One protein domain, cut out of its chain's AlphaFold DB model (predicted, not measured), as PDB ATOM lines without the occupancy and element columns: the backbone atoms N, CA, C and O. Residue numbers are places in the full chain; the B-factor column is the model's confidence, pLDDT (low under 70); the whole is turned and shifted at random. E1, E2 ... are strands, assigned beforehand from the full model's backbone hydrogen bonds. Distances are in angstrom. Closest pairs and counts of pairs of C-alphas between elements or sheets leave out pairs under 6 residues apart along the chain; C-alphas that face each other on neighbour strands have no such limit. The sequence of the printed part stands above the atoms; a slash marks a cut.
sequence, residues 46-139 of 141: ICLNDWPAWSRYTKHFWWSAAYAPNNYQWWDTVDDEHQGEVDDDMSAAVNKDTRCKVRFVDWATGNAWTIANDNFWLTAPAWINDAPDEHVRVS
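AT A GLANCE: This is residues 46 to 139 of the 141 residues of an uncharacterized protein of Actinobacteria bacterium (UniProt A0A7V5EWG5). With little regular structure, a twisted sheet of strands E4 E3 E2 E1 E5 has a smaller sheet, E7 E6 E8, near its E5 edge, and residues 122 to 123 of a long loop pair with E5. The 94 printed residues hold eight named strands, E1 to E8 along the chain, 35 residues in all; both sheets are antiparallel, the class all strand. The whole is compact, with a radius of gyration of the C-alphas of 12.3 A and spans of 37 by 29 by 25 A.

IN THESE COORDINATES: E2 is residues 57 to 62, 17.3 A long; E1, 46 to 50, begins at C-alpha 46 (-16.629, -11.398, -41.193). E3 is 74 to 76, E4 81 to 83, E5 92 to 95, E6 101 to 105, E7 112 to 115; E8, 134 to 138, ends at C-alpha 138 (-21.505, 0.730, -40.919).

HOW THE PARTS SIT: E1 to E4 form a meander, each strand the antiparallel neighbour of the one before; N 48 and O 59 are 2.7 A apart, within hydrogen-bond range. The closest C-alphas of E5 and E7, Asn 95 and Ile 115, are 6.6 A apart.

THE WHOLE: The printed part has no cut; links E2 to E3 and E7 to E8 are long. Eighteen residues, among them 66 to 72, have pLDDT under 70.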
ATOM      1  N   ILE A  46     -16.290 -11.484 -42.604       86.00
ATOM      2  CA  ILE A  46     -16.629 -11.398 -41.193       86.00
ATOM      3  C   ILE A  46     -16.621 -12.827 -40.689       86.00
ATOM      4  O   ILE A  46     -17.204 -13.699 -41.332       86.00
ATOM      5  N   CYS A  47     -15.962 -13.058 -39.562       85.81
ATOM      6  CA  CYS A  47     -15.798 -14.398 -39.032       85.81
ATOM      7  C   CYS A  47     -16.240 -14.431 -37.584       85.81
ATOM      8  O   CYS A  47     -15.921 -13.536 -36.800       85.81
ATOM      9  N   LEU A  48     -16.984 -15.471 -37.269       85.75
ATOM     10  CA  LEU A  48     -17.529 -15.795 -35.976       85.75
ATOM     11  C   LEU A  48     -16.826 -17.031 -35.451       85.75
ATOM     12  O   LEU A  48     -16.338 -17.878 -36.205       85.75
ATOM     13  N   ASN A  49     -16.803 -17.113 -34.140       86.00
ATOM     14  CA  ASN A  49     -16.333 -18.266 -33.419       86.00
ATOM     15  C   ASN A  49     -17.341 -18.532 -32.314       86.00
ATOM     16  O   ASN A  49     -17.745 -17.590 -31.619       86.00
ATOM     17  N   ASP A  50     -17.727 -19.790 -32.188       79.06
ATOM     18  CA  ASP A  50     -18.427 -20.262 -31.018       79.06
ATOM     19  C   ASP A  50     -17.532 -21.149 -30.132       79.06
ATOM     20  O   ASP A  50     -16.688 -21.916 -30.609       79.06
ATOM     21  N   TRP A  51     -17.762 -21.004 -28.824       67.31
ATOM     22  CA  TRP A  51     -17.111 -21.608 -27.674       67.31
ATOM     23  C   TRP A  51     -15.916 -20.815 -27.105       67.31
ATOM     24  O   TRP A  51     -14.856 -20.697 -27.724       67.31
ATOM     25  N   PRO A  52     -15.987 -20.335 -25.845       52.28
ATOM     26  CA  PRO A  52     -14.996 -19.419 -25.260       52.28
ATOM     27  C   PRO A  52     -13.618 -20.038 -24.973       52.28
ATOM     28  O   PRO A  52     -12.731 -19.344 -24.475       52.28
ATOM     29  N   ALA A  53     -13.415 -21.328 -25.248       48.97
ATOM     30  CA  ALA A  53     -12.180 -22.026 -24.901       48.97
ATOM     31  C   ALA A  53     -11.377 -22.518 -26.111       48.97
ATOM     32  O   ALA A  53     -10.155 -22.596 -26.010       48.97
ATOM     33  N   TRP A  54     -12.015 -22.834 -27.238       54.19
ATOM     34  CA  TRP A  54     -11.344 -23.404 -28.404       54.19
ATOM     35  C   TRP A  54     -12.206 -23.092 -29.609       54.19
ATOM     36  O   TRP A  54     -13.390 -23.389 -29.580       54.19
ATOM     37  N   SER A  55     -11.593 -22.511 -30.630       68.75
ATOM     38  CA  SER A  55     -12.136 -22.137 -31.934       68.75
ATOM     39  C   SER A  55     -12.687 -23.304 -32.754       68.75
ATOM     40  O   SER A  55     -12.365 -23.412 -33.931       68.75
ATOM     41  N   ARG A  56     -13.433 -24.212 -32.120       80.56
ATOM     42  CA  ARG A  56     -13.912 -25.451 -32.713       80.56
ATOM     43  C   ARG A  56     -14.913 -25.138 -33.801       80.56
ATOM     44  O   ARG A  56     -14.789 -25.681 -34.884       80.56
ATOM     45  N   TYR A  57     -15.863 -24.258 -33.515       82.38
ATOM     46  CA  TYR A  57     -16.876 -23.882 -34.478       82.38
ATOM     47  C   TYR A  57     -16.548 -22.508 -35.025       82.38
ATOM     48  O   TYR A  57     -16.602 -21.496 -34.326       82.38
ATOM     49  N   THR A  58     -16.168 -22.479 -36.294       82.56
ATOM     50  CA  THR A  58     -15.922 -21.240 -37.024       82.56
ATOM     51  C   THR A  58     -16.967 -21.064 -38.100       82.56
ATOM     52  O   THR A  58     -17.319 -22.011 -38.800       82.56
ATOM     53  N   LYS A  59     -17.440 -19.836 -38.256       80.62
ATOM     54  CA  LYS A  59     -18.369 -19.456 -39.316       80.62
ATOM     55  C   LYS A  59     -17.868 -18.177 -39.947       80.62
ATOM     56  O   LYS A  59     -17.456 -17.262 -39.243       80.62
ATOM     57  N   HIS A  60     -17.914 -18.074 -41.263       79.94
ATOM     58  CA  HIS A  60     -17.512 -16.863 -41.967       79.94
ATOM     59  C   HIS A  60     -18.446 -16.571 -43.116       79.94
ATOM     60  O   HIS A  60     -19.101 -17.441 -43.685       79.94
ATOM     61  N   PHE A  61     -18.535 -15.293 -43.431       78.31
ATOM     62  CA  PHE A  61     -19.366 -14.809 -44.512       78.31
ATOM     63  C   PHE A  61     -18.797 -13.513 -45.060       78.31
ATOM     64  O   PHE A  61     -18.179 -12.710 -44.354       78.31
ATOM     65  N   TRP A  62     -19.056 -13.259 -46.341       76.94
ATOM     66  CA  TRP A  62     -18.819 -11.932 -46.880       76.94
ATOM     67  C   TRP A  62     -19.686 -10.912 -46.162       76.94
ATOM     68  O   TRP A  62     -20.861 -11.131 -45.878       76.94
ATOM     69  N   TRP A  63     -19.133  -9.719 -46.004       69.38
ATOM     70  CA  TRP A  63     -19.845  -8.541 -45.518       69.38
ATOM     71  C   TRP A  63     -21.187  -8.255 -46.208       69.38
ATOM     72  O   TRP A  63     -22.028  -7.568 -45.633       69.38
ATOM     73  N   SER A  64     -21.357  -8.692 -47.459       72.75
ATOM     74  CA  SER A  64     -22.563  -8.483 -48.267       72.75
ATOM     75  C   SER A  64     -23.575  -9.614 -48.138       72.75
ATOM     76  O   SER A  64     -24.686  -9.479 -48.644       72.75
ATOM     77  N   ALA A  65     -23.183 -10.736 -47.541       71.00
ATOM     78  CA  ALA A  65     -24.078 -11.845 -47.273       71.00
ATOM     79  C   ALA A  65     -25.008 -11.461 -46.108       71.00
ATOM     80  O   ALA A  65     -24.629 -10.662 -45.257       71.00
ATOM     81  N   ALA A  66     -26.240 -11.964 -46.090       64.25
ATOM     82  CA  ALA A  66     -27.213 -11.654 -45.040       64.25
ATOM     83  C   ALA A  66     -27.161 -12.733 -43.965       64.25
ATOM     84  O   ALA A  66     -27.401 -13.863 -44.353       64.25
ATOM     85  N   TYR A  67     -26.937 -12.412 -42.685       65.94
ATOM     86  CA  TYR A  67     -26.733 -13.334 -41.539       65.94
ATOM     87  C   TYR A  67     -27.719 -14.520 -41.387       65.94
ATOM     88  O   TYR A  67     -27.422 -15.444 -40.643       65.94
ATOM     89  N   ALA A  68     -28.841 -14.521 -42.119       60.31
ATOM     90  CA  ALA A  68     -29.921 -15.512 -42.144       60.31
ATOM     91  C   ALA A  68     -29.569 -16.885 -41.520       60.31
ATOM     92  O   ALA A  68     -28.720 -17.589 -42.080       60.31
ATOM     93  N   PRO A  69     -30.267 -17.297 -40.443       55.62
ATOM     94  CA  PRO A  69     -29.904 -18.463 -39.626       55.62
ATOM     95  C   PRO A  69     -29.769 -19.759 -40.438       55.62
ATOM     96  O   PRO A  69     -28.937 -20.602 -40.138       55.62
ATOM     97  N   ASN A  70     -30.497 -19.871 -41.553       57.00
ATOM     98  CA  ASN A  70     -30.559 -21.093 -42.359       57.00
ATOM     99  C   ASN A  70     -29.596 -21.120 -43.559       57.00
ATOM    100  O   ASN A  70     -29.624 -22.074 -44.335       57.00
ATOM    101  N   ASN A  71     -28.808 -20.063 -43.782       59.41
ATOM    102  CA  ASN A  71     -28.003 -19.914 -45.002       59.41
ATOM    103  C   ASN A  71     -26.492 -20.062 -44.780       59.41
ATOM    104  O   ASN A  71     -25.736 -19.882 -45.735       59.41
ATOM    105  N   TYR A  72     -26.047 -20.402 -43.568       65.50
ATOM    106  CA  TYR A  72     -24.625 -20.566 -43.257       65.50
ATOM    107  C   TYR A  72     -24.390 -21.830 -42.456       65.50
ATOM    108  O   TYR A  72     -25.096 -22.096 -41.491       65.50
ATOM    109  N   GLN A  73     -23.377 -22.580 -42.870       72.44
ATOM    110  CA  GLN A  73     -22.899 -23.757 -42.163       72.44
ATOM    111  C   GLN A  73     -21.774 -23.348 -41.220       72.44
ATOM    112  O   GLN A  73     -20.965 -22.474 -41.547       72.44
ATOM    113  N   TRP A  74     -21.730 -23.981 -40.058       78.56
ATOM    114  CA  TRP A  74     -20.564 -23.921 -39.193       78.56
ATOM    115  C   TRP A  74     -19.518 -24.907 -39.690       78.56
ATOM    116  O   TRP A  74     -19.847 -25.960 -40.230       78.56
ATOM    117  N   TRP A  75     -18.253 -24.580 -39.493       80.94
ATOM    118  CA  TRP A  75     -17.157 -25.506 -39.698       80.94
ATOM    119  C   TRP A  75     -16.636 -25.986 -38.356       80.94
ATOM    120  O   TRP A  75     -16.239 -25.163 -37.529       80.94
ATOM    121  N   ASP A  76     -16.628 -27.300 -38.154       83.25
ATOM    122  CA  ASP A  76     -15.966 -27.933 -37.022       83.25
ATOM    123  C   ASP A  76     -14.480 -28.125 -37.350       83.25
ATOM    124  O   ASP A  76     -14.098 -29.043 -38.072       83.25
ATOM    125  N   THR A  77     -13.616 -27.268 -36.810       79.38
ATOM    126  CA  THR A  77     -12.164 -27.334 -37.027       79.38
ATOM    127  C   THR A  77     -11.519 -28.574 -36.409       79.38
ATOM    128  O   THR A  77     -10.358 -28.855 -36.693       79.38
ATOM    129  N   VAL A  78     -12.203 -29.256 -35.482       83.06
ATOM    130  CA  VAL A  78     -11.685 -30.463 -34.825       83.06
ATOM    131  C   VAL A  78     -11.986 -31.692 -35.674       83.06
ATOM    132  O   VAL A  78     -11.089 -32.511 -35.881       83.06
ATOM    133  N   ASP A  79     -13.220 -31.793 -36.169       84.56
ATOM    134  CA  ASP A  79     -13.691 -32.947 -36.944       84.56
ATOM    135  C   ASP A  79     -13.584 -32.746 -38.474       84.56
ATOM    136  O   ASP A  79     -13.823 -33.684 -39.232       84.56
ATOM    137  N   ASP A  80     -13.137 -31.564 -38.925       83.19
ATOM    138  CA  ASP A  80     -12.892 -31.200 -40.334       83.19
ATOM    139  C   ASP A  80     -14.150 -31.348 -41.211       83.19
ATOM    140  O   ASP A  80     -14.105 -31.826 -42.348       83.19
ATOM    141  N   GLU A  81     -15.308 -30.960 -40.665       83.69
ATOM    142  CA  GLU A  81     -16.603 -31.121 -41.325       83.69
ATOM    143  C   GLU A  81     -17.545 -29.923 -41.156       83.69
ATOM    144  O   GLU A  81     -17.439 -29.118 -40.229       83.69
ATOM    145  N   HIS A  82     -18.509 -29.819 -42.077       80.00
ATOM    146  CA  HIS A  82     -19.580 -28.833 -41.982       80.00
ATOM    147  C   HIS A  82     -20.654 -29.323 -41.013       80.00
ATOM    148  O   HIS A  82     -21.201 -30.412 -41.179       80.00
ATOM    149  N   GLN A  83     -21.001 -28.468 -40.062       76.19
ATOM    150  CA  GLN A  83     -22.120 -28.644 -39.152       76.19
ATOM    151  C   GLN A  83     -23.317 -27.806 -39.610       76.19
ATOM    152  O   GLN A  83     -23.186 -26.812 -40.334       76.19
ATOM    153  N   GLY A  84     -24.502 -28.254 -39.200       72.06
ATOM    154  CA  GLY A  84     -25.738 -27.489 -39.330       72.06
ATOM    155  C   GLY A  84     -25.786 -26.365 -38.298       72.06
ATOM    156  O   GLY A  84     -24.886 -25.536 -38.238       72.06
ATOM    157  N   GLU A  85     -26.837 -26.345 -37.487       68.06
ATOM    158  CA  GLU A  85     -26.942 -25.440 -36.341       68.06
ATOM    159  C   GLU A  85     -25.988 -25.910 -35.229       68.06
ATOM    160  O   GLU A  85     -25.963 -27.093 -34.883       68.06
ATOM    161  N   VAL A  86     -25.179 -24.988 -34.710       68.88
ATOM    162  CA  VAL A  86     -24.344 -25.170 -33.516       68.88
ATOM    163  C   VAL A  86     -25.003 -24.335 -32.420       68.88
ATOM    164  O   VAL A  86     -25.381 -23.198 -32.697       68.88
ATOM    165  N   ASP A  87     -25.205 -24.913 -31.231       58.59
ATOM    166  CA  ASP A  87     -25.670 -24.164 -30.048       58.59
ATOM    167  C   ASP A  87     -24.714 -22.985 -29.796       58.59
ATOM    168  O   ASP A  87     -23.509 -23.167 -29.926       58.59
ATOM    169  N   ASP A  88     -25.229 -21.821 -29.400       61.19
ATOM    170  CA  ASP A  88     -24.456 -20.598 -29.140       61.19
ATOM    171  C   ASP A  88     -23.926 -19.885 -30.417       61.19
ATOM    172  O   ASP A  88     -22.734 -19.754 -30.664       61.19
ATOM    173  N   ASP A  89     -24.820 -19.317 -31.232       67.06
ATOM    174  CA  ASP A  89     -24.592 -18.738 -32.571       67.06
ATOM    175  C   ASP A  89     -23.393 -17.763 -32.732       67.06
ATOM    176  O   ASP A  89     -22.975 -17.473 -33.860       67.06
ATOM    177  N   MET A  90     -22.837 -17.186 -31.655       81.44
ATOM    178  CA  MET A  90     -21.629 -16.349 -31.728       81.44
ATOM    179  C   MET A  90     -21.046 -15.979 -30.350       81.44
ATOM    180  O   MET A  90     -21.508 -15.021 -29.730       81.44
ATOM    181  N   SER A  91     -19.906 -16.563 -29.972       86.50
ATOM    182  CA  SER A  91     -19.130 -16.165 -28.779       86.50
ATOM    183  C   SER A  91     -18.110 -15.040 -29.038       86.50
ATOM    184  O   SER A  91     -17.794 -14.226 -28.159       86.50
ATOM    185  N   ALA A  92     -17.557 -14.972 -30.248       87.88
ATOM    186  CA  ALA A  92     -16.599 -13.947 -30.650       87.88
ATOM    187  C   ALA A  92     -16.708 -13.637 -32.141       87.88
ATOM    188  O   ALA A  92     -17.145 -14.466 -32.934       87.88
ATOM    189  N   ALA A  93     -16.258 -12.443 -32.525       89.50
ATOM    190  CA  ALA A  93     -16.235 -12.021 -33.916       89.50
ATOM    191  C   ALA A  93     -14.945 -11.278 -34.270       89.50
ATOM    192  O   ALA A  93     -14.376 -10.547 -33.456       89.50
ATOM    193  N   VAL A  94     -14.518 -11.425 -35.519       90.00
ATOM    194  CA  VAL A  94     -13.484 -10.611 -36.154       90.00
ATOM    195  C   VAL A  94     -14.015 -10.057 -37.466       90.00
ATOM    196  O   VAL A  94     -14.686 -10.736 -38.244       90.00
ATOM    197  N   ASN A  95     -13.698  -8.795 -37.724       91.06
ATOM    198  CA  ASN A  95     -14.067  -8.117 -38.952       91.06
ATOM    199  C   ASN A  95     -12.817  -7.900 -39.806       91.06
ATOM    200  O   ASN A  95     -12.021  -6.993 -39.541       91.06
ATOM    201  N   LYS A  96     -12.673  -8.734 -40.842       88.69
ATOM    202  CA  LYS A  96     -11.623  -8.615 -41.860       88.69
ATOM    203  C   LYS A  96     -12.069  -7.816 -43.075       88.69
ATOM    204  O   LYS A  96     -11.385  -7.790 -44.102       88.69
ATOM    205  N   ASP A  97     -13.197  -7.120 -42.970       86.44
ATOM    206  CA  ASP A  97     -13.619  -6.151 -43.958       86.44
ATOM    207  C   ASP A  97     -12.542  -5.079 -44.159       86.44
ATOM    208  O   ASP A  97     -12.005  -4.478 -43.227       86.44
ATOM    209  N   THR A  98     -12.225  -4.793 -45.414       83.81
ATOM    210  CA  THR A  98     -11.158  -3.843 -45.746       83.81
ATOM    211  C   THR A  98     -11.628  -2.393 -45.768       83.81
ATOM    212  O   THR A  98     -10.821  -1.502 -46.051       83.81
ATOM    213  N   ARG A  99     -12.913  -2.118 -45.492       86.44
ATOM    214  CA  ARG A  99     -13.556  -0.817 -45.741       86.44
ATOM    215  C   ARG A  99     -14.467  -0.319 -44.628       86.44
ATOM    216  O   ARG A  99     -14.482   0.885 -44.396       86.44
ATOM    217  N   CYS A 100     -15.211  -1.180 -43.949       90.31
ATOM    218  CA  CYS A 100     -16.292  -0.775 -43.054       90.31
ATOM    219  C   CYS A 100     -16.196  -1.449 -41.689       90.31
ATOM    220  O   CYS A 100     -15.720  -2.572 -41.561       90.31
ATOM    221  N   LYS A 101     -16.710  -0.760 -40.669       93.31
ATOM    222  CA  LYS A 101     -17.049  -1.404 -39.398       93.31
ATOM    223  C   LYS A 101     -18.247  -2.326 -39.647       93.31
ATOM    224  O   LYS A 101     -19.003  -2.113 -40.599       93.31
ATOM    225  N   VAL A 102     -18.439  -3.313 -38.788       91.31
ATOM    226  CA  VAL A 102     -19.565  -4.248 -38.881       91.31
ATOM    227  C   VAL A 102     -20.359  -4.163 -37.596       91.31
ATOM    228  O   VAL A 102     -19.778  -4.130 -36.516       91.31
ATOM    229  N   ARG A 103     -21.679  -4.067 -37.725       92.06
ATOM    230  CA  ARG A 103     -22.617  -4.002 -36.612       92.06
ATOM    231  C   ARG A 103     -23.494  -5.241 -36.618       92.06
ATOM    232  O   ARG A 103     -24.240  -5.422 -37.572       92.06
ATOM    233  N   PHE A 104     -23.420  -6.015 -35.548       90.12
ATOM    234  CA  PHE A 104     -24.333  -7.104 -35.228       90.12
ATOM    235  C   PHE A 104     -25.565  -6.551 -34.519       90.12
ATOM    236  O   PHE A 104     -25.429  -5.618 -33.721       90.12
ATOM    237  N   VAL A 105     -26.742  -7.086 -34.830       89.50
ATOM    238  CA  VAL A 105     -28.032  -6.651 -34.287       89.50
ATOM    239  C   VAL A 105     -28.830  -7.874 -33.857       89.50
ATOM    240  O   VAL A 105     -29.001  -8.794 -34.646       89.50
ATOM    241  N   ASP A 106     -29.329  -7.834 -32.628       90.06
ATOM    242  CA  ASP A 106     -30.365  -8.728 -32.111       90.06
ATOM    243  C   ASP A 106     -31.723  -8.050 -32.360       90.06
ATOM    244  O   ASP A 106     -31.972  -6.932 -31.890       90.06
ATOM    245  N   TRP A 107     -32.591  -8.678 -33.150       88.06
ATOM    246  CA  TRP A 107     -33.913  -8.158 -33.498       88.06
ATOM    247  C   TRP A 107     -34.919  -8.293 -32.356       88.06
ATOM    248  O   TRP A 107     -35.842  -7.478 -32.267       88.06
ATOM    249  N   ALA A 108     -34.754  -9.283 -31.478       88.69
ATOM    250  CA  ALA A 108     -35.632  -9.497 -30.335       88.69
ATOM    251  C   ALA A 108     -35.457  -8.401 -29.275       88.69
ATOM    252  O   ALA A 108     -36.445  -7.920 -28.713       88.69
ATOM    253  N   THR A 109     -34.218  -7.973 -29.019       91.62
ATOM    254  CA  THR A 109     -33.921  -6.940 -28.010       91.62
ATOM    255  C   THR A 109     -33.652  -5.555 -28.600       91.62
ATOM    256  O   THR A 109     -33.738  -4.552 -27.888       91.62
ATOM    257  N   GLY A 110     -33.333  -5.469 -29.892       90.75
ATOM    258  CA  GLY A 110     -32.875  -4.243 -30.548       90.75
ATOM    259  C   GLY A 110     -31.449  -3.840 -30.162       90.75
ATOM    260  O   GLY A 110     -30.996  -2.745 -30.517       90.75
ATOM    261  N   ASN A 111     -30.739  -4.690 -29.420       94.06
ATOM    262  CA  ASN A 111     -29.361  -4.440 -29.055       94.06
ATOM    263  C   ASN A 111     -28.445  -4.530 -30.278       94.06
ATOM    264  O   ASN A 111     -28.699  -5.269 -31.225       94.06
ATOM    265  N   ALA A 112     -27.343  -3.776 -30.250       93.56
ATOM    266  CA  ALA A 112     -26.383  -3.801 -31.341       93.56
ATOM    267  C   ALA A 112     -24.941  -3.632 -30.871       93.56
ATOM    268  O   ALA A 112     -24.627  -2.740 -30.081       93.56
ATOM    269  N   TRP A 113     -24.046  -4.433 -31.440       94.06
ATOM    270  CA  TRP A 113     -22.618  -4.411 -31.149       94.06
ATOM    271  C   TRP A 113     -21.821  -4.159 -32.422       94.06
ATOM    272  O   TRP A 113     -22.031  -4.806 -33.440       94.06
ATOM    273  N   THR A 114     -20.930  -3.167 -32.392       95.06
ATOM    274  CA  THR A 114     -20.128  -2.779 -33.559       95.06
ATOM    275  C   THR A 114     -18.666  -3.108 -33.334       95.06
ATOM    276  O   THR A 114     -18.078  -2.634 -32.362       95.06
ATOM    277  N   ILE A 115     -18.070  -3.834 -34.276       92.94
ATOM    278  CA  ILE A 115     -16.646  -4.154 -34.287       92.94
ATOM    279  C   ILE A 115     -15.909  -3.368 -35.376       92.94
ATOM    280  O   ILE A 115     -16.413  -3.142 -36.488       92.94
ATOM    281  N   ALA A 116     -14.714  -2.892 -35.027       94.12
ATOM    282  CA  ALA A 116     -13.830  -2.195 -35.947       94.12
ATOM    283  C   ALA A 116     -13.235  -3.170 -36.967       94.12
ATOM    284  O   ALA A 116     -13.307  -4.380 -36.809       94.12
ATOM    285  N   ASN A 117     -12.701  -2.635 -38.058       90.62
ATOM    286  CA  ASN A 117     -12.155  -3.431 -39.150       90.62
ATOM    287  C   ASN A 117     -10.623  -3.554 -38.989       90.62
ATOM    288  O   ASN A 117      -9.813  -3.119 -39.807       90.62
ATOM    289  N   ASP A 118     -10.226  -4.037 -37.823       90.50
ATOM    290  CA  ASP A 118      -8.849  -4.028 -37.331       90.50
ATOM    291  C   ASP A 118      -8.238  -5.434 -37.254       90.50
ATOM    292  O   ASP A 118      -7.095  -5.579 -36.827       90.50
ATOM    293  N   ASN A 119      -8.955  -6.450 -37.750       88.19
ATOM    294  CA  ASN A 119      -8.556  -7.859 -37.740       88.19
ATOM    295  C   ASN A 119      -8.315  -8.435 -36.333       88.19
ATOM    296  O   ASN A 119      -7.617  -9.443 -36.206       88.19
ATOM    297  N   PHE A 120      -8.892  -7.834 -35.288       88.94
ATOM    298  CA  PHE A 120      -8.840  -8.379 -33.936       88.94
ATOM    299  C   PHE A 120     -10.108  -9.161 -33.603       88.94
ATOM    300  O   PHE A 120     -11.225  -8.705 -33.849       88.94
ATOM    301  N   TRP A 121      -9.924 -10.345 -33.018       88.38
ATOM    302  CA  TRP A 121     -11.014 -11.076 -32.389       88.38
ATOM    303  C   TRP A 121     -11.486 -10.321 -31.154       88.38
ATOM    304  O   TRP A 121     -10.688  -9.982 -30.279       88.38
ATOM    305  N   LEU A 122     -12.788 -10.080 -31.086       90.94
ATOM    306  CA  LEU A 122     -13.441  -9.474 -29.942       90.94
ATOM    307  C   LEU A 122     -14.484 -10.443 -29.398       90.94
ATOM    308  O   LEU A 122     -15.246 -11.037 -30.159       90.94
ATOM    309  N   THR A 123     -14.515 -10.597 -28.079       90.56
ATOM    310  CA  THR A 123     -15.557 -11.366 -27.398       90.56
ATOM    311  C   THR A 123     -16.880 -10.620 -27.491       90.56
ATOM    312  O   THR A 123     -16.937  -9.413 -27.225       90.56
ATOM    313  N   ALA A 124     -17.935 -11.347 -27.850       89.56
ATOM    314  CA  ALA A 124     -19.279 -10.813 -27.890       89.56
ATOM    315  C   ALA A 124     -19.710 -10.370 -26.481       89.56
ATOM    316  O   ALA A 124     -19.511 -11.097 -25.503       89.56
ATOM    317  N   PRO A 125     -20.303  -9.177 -26.326       91.38
ATOM    318  CA  PRO A 125     -20.967  -8.816 -25.087       91.38
ATOM    319  C   PRO A 125     -22.073  -9.825 -24.763       91.38
ATOM    320  O   PRO A 125     -22.753 -10.300 -25.666       91.38
ATOM    321  N   ALA A 126     -22.322 -10.084 -23.478       89.81
ATOM    322  CA  ALA A 126     -23.310 -11.078 -23.035       89.81
ATOM    323  C   ALA A 126     -24.740 -10.855 -23.570       89.81
ATOM    324  O   ALA A 126     -25.542 -11.773 -23.560       89.81
ATOM    325  N   TRP A 127     -25.067  -9.639 -24.011       88.12
ATOM    326  CA  TRP A 127     -26.368  -9.261 -24.574       88.12
ATOM    327  C   TRP A 127     -26.442  -9.374 -26.110       88.12
ATOM    328  O   TRP A 127     -27.455  -9.000 -26.689       88.12
ATOM    329  N   ILE A 128     -25.359  -9.815 -26.755       88.44
ATOM    330  CA  ILE A 128     -25.279 -10.157 -28.186       88.44
ATOM    331  C   ILE A 128     -24.795 -11.590 -28.389       88.44
ATOM    332  O   ILE A 128     -25.056 -12.145 -29.442       88.44
ATOM    333  N   ASN A 129     -24.081 -12.177 -27.426       85.44
ATOM    334  CA  ASN A 129     -23.703 -13.586 -27.474       85.44
ATOM    335  C   ASN A 129     -24.936 -14.459 -27.754       85.44
ATOM    336  O   ASN A 129     -25.945 -14.266 -27.078       85.44
ATOM    337  N   ASP A 130     -24.840 -15.359 -28.737       80.38
ATOM    338  CA  ASP A 130     -25.940 -16.247 -29.165       80.38
ATOM    339  C   ASP A 130     -27.247 -15.524 -29.573       80.38
ATOM    340  O   ASP A 130     -28.340 -16.076 -29.563       80.38
ATOM    341  N   ALA A 131     -27.168 -14.234 -29.890       81.75
ATOM    342  CA  ALA A 131     -28.344 -13.421 -30.176       81.75
ATOM    343  C   ALA A 131     -28.297 -12.569 -31.455       81.75
ATOM    344  O   ALA A 131     -29.289 -11.884 -31.710       81.75
ATOM    345  N   PRO A 132     -27.214 -12.486 -32.261       82.56
ATOM    346  CA  PRO A 132     -27.275 -11.622 -33.426       82.56
ATOM    347  C   PRO A 132     -28.134 -12.291 -34.509       82.56
ATOM    348  O   PRO A 132     -27.846 -13.398 -34.939       82.56
ATOM    349  N   ASP A 133     -29.152 -11.593 -34.998       82.50
ATOM    350  CA  ASP A 133     -29.983 -12.021 -36.134       82.50
ATOM    351  C   ASP A 133     -29.467 -11.452 -37.465       82.50
ATOM    352  O   ASP A 133     -29.799 -11.925 -38.557       82.50
ATOM    353  N   GLU A 134     -28.680 -10.378 -37.385       83.81
ATOM    354  CA  GLU A 134     -28.240  -9.590 -38.527       83.81
ATOM    355  C   GLU A 134     -26.841  -9.014 -38.306       83.81
ATOM    356  O   GLU A 134     -26.493  -8.558 -37.215       83.81
ATOM    357  N   HIS A 135     -26.064  -8.911 -39.386       85.00
ATOM    358  CA  HIS A 135     -24.926  -8.003 -39.461       85.00
ATOM    359  C   HIS A 135     -25.100  -6.998 -40.597       85.00
ATOM    360  O   HIS A 135     -25.562  -7.316 -41.692       85.00
ATOM    361  N   VAL A 136     -24.656  -5.766 -40.358       86.25
ATOM    362  CA  VAL A 136     -24.631  -4.705 -41.369       86.25
ATOM    363  C   VAL A 136     -23.299  -3.978 -41.372       86.25
ATOM    364  O   VAL A 136     -22.711  -3.689 -40.327       86.25
ATOM    365  N   ARG A 137     -22.830  -3.600 -42.562       88.44
ATOM    366  CA  ARG A 137     -21.729  -2.642 -42.685       88.44
ATOM    367  C   ARG A 137     -22.169  -1.272 -42.187       88.44
ATOM    368  O   ARG A 137     -23.176  -0.732 -42.637       88.44
ATOM    369  N   VAL A 138     -21.346  -0.663 -41.343       89.69
ATOM    370  CA  VAL A 138     -21.505   0.730 -40.919       89.69
ATOM    371  C   VAL A 138     -20.267   1.541 -41.295       89.69
ATOM    372  O   VAL A 138     -19.138   1.040 -41.304       89.69
ATOM    373  N   SER A 139     -20.483   2.799 -41.688       82.94
ATOM    374  CA  SER A 139     -19.416   3.657 -42.204       82.94
ATOM    375  C   SER A 139     -18.297   3.855 -41.177       82.94
ATOM    376  O   SER A 139     -18.524   3.893 -39.961       82.94
TER     377      SER A 139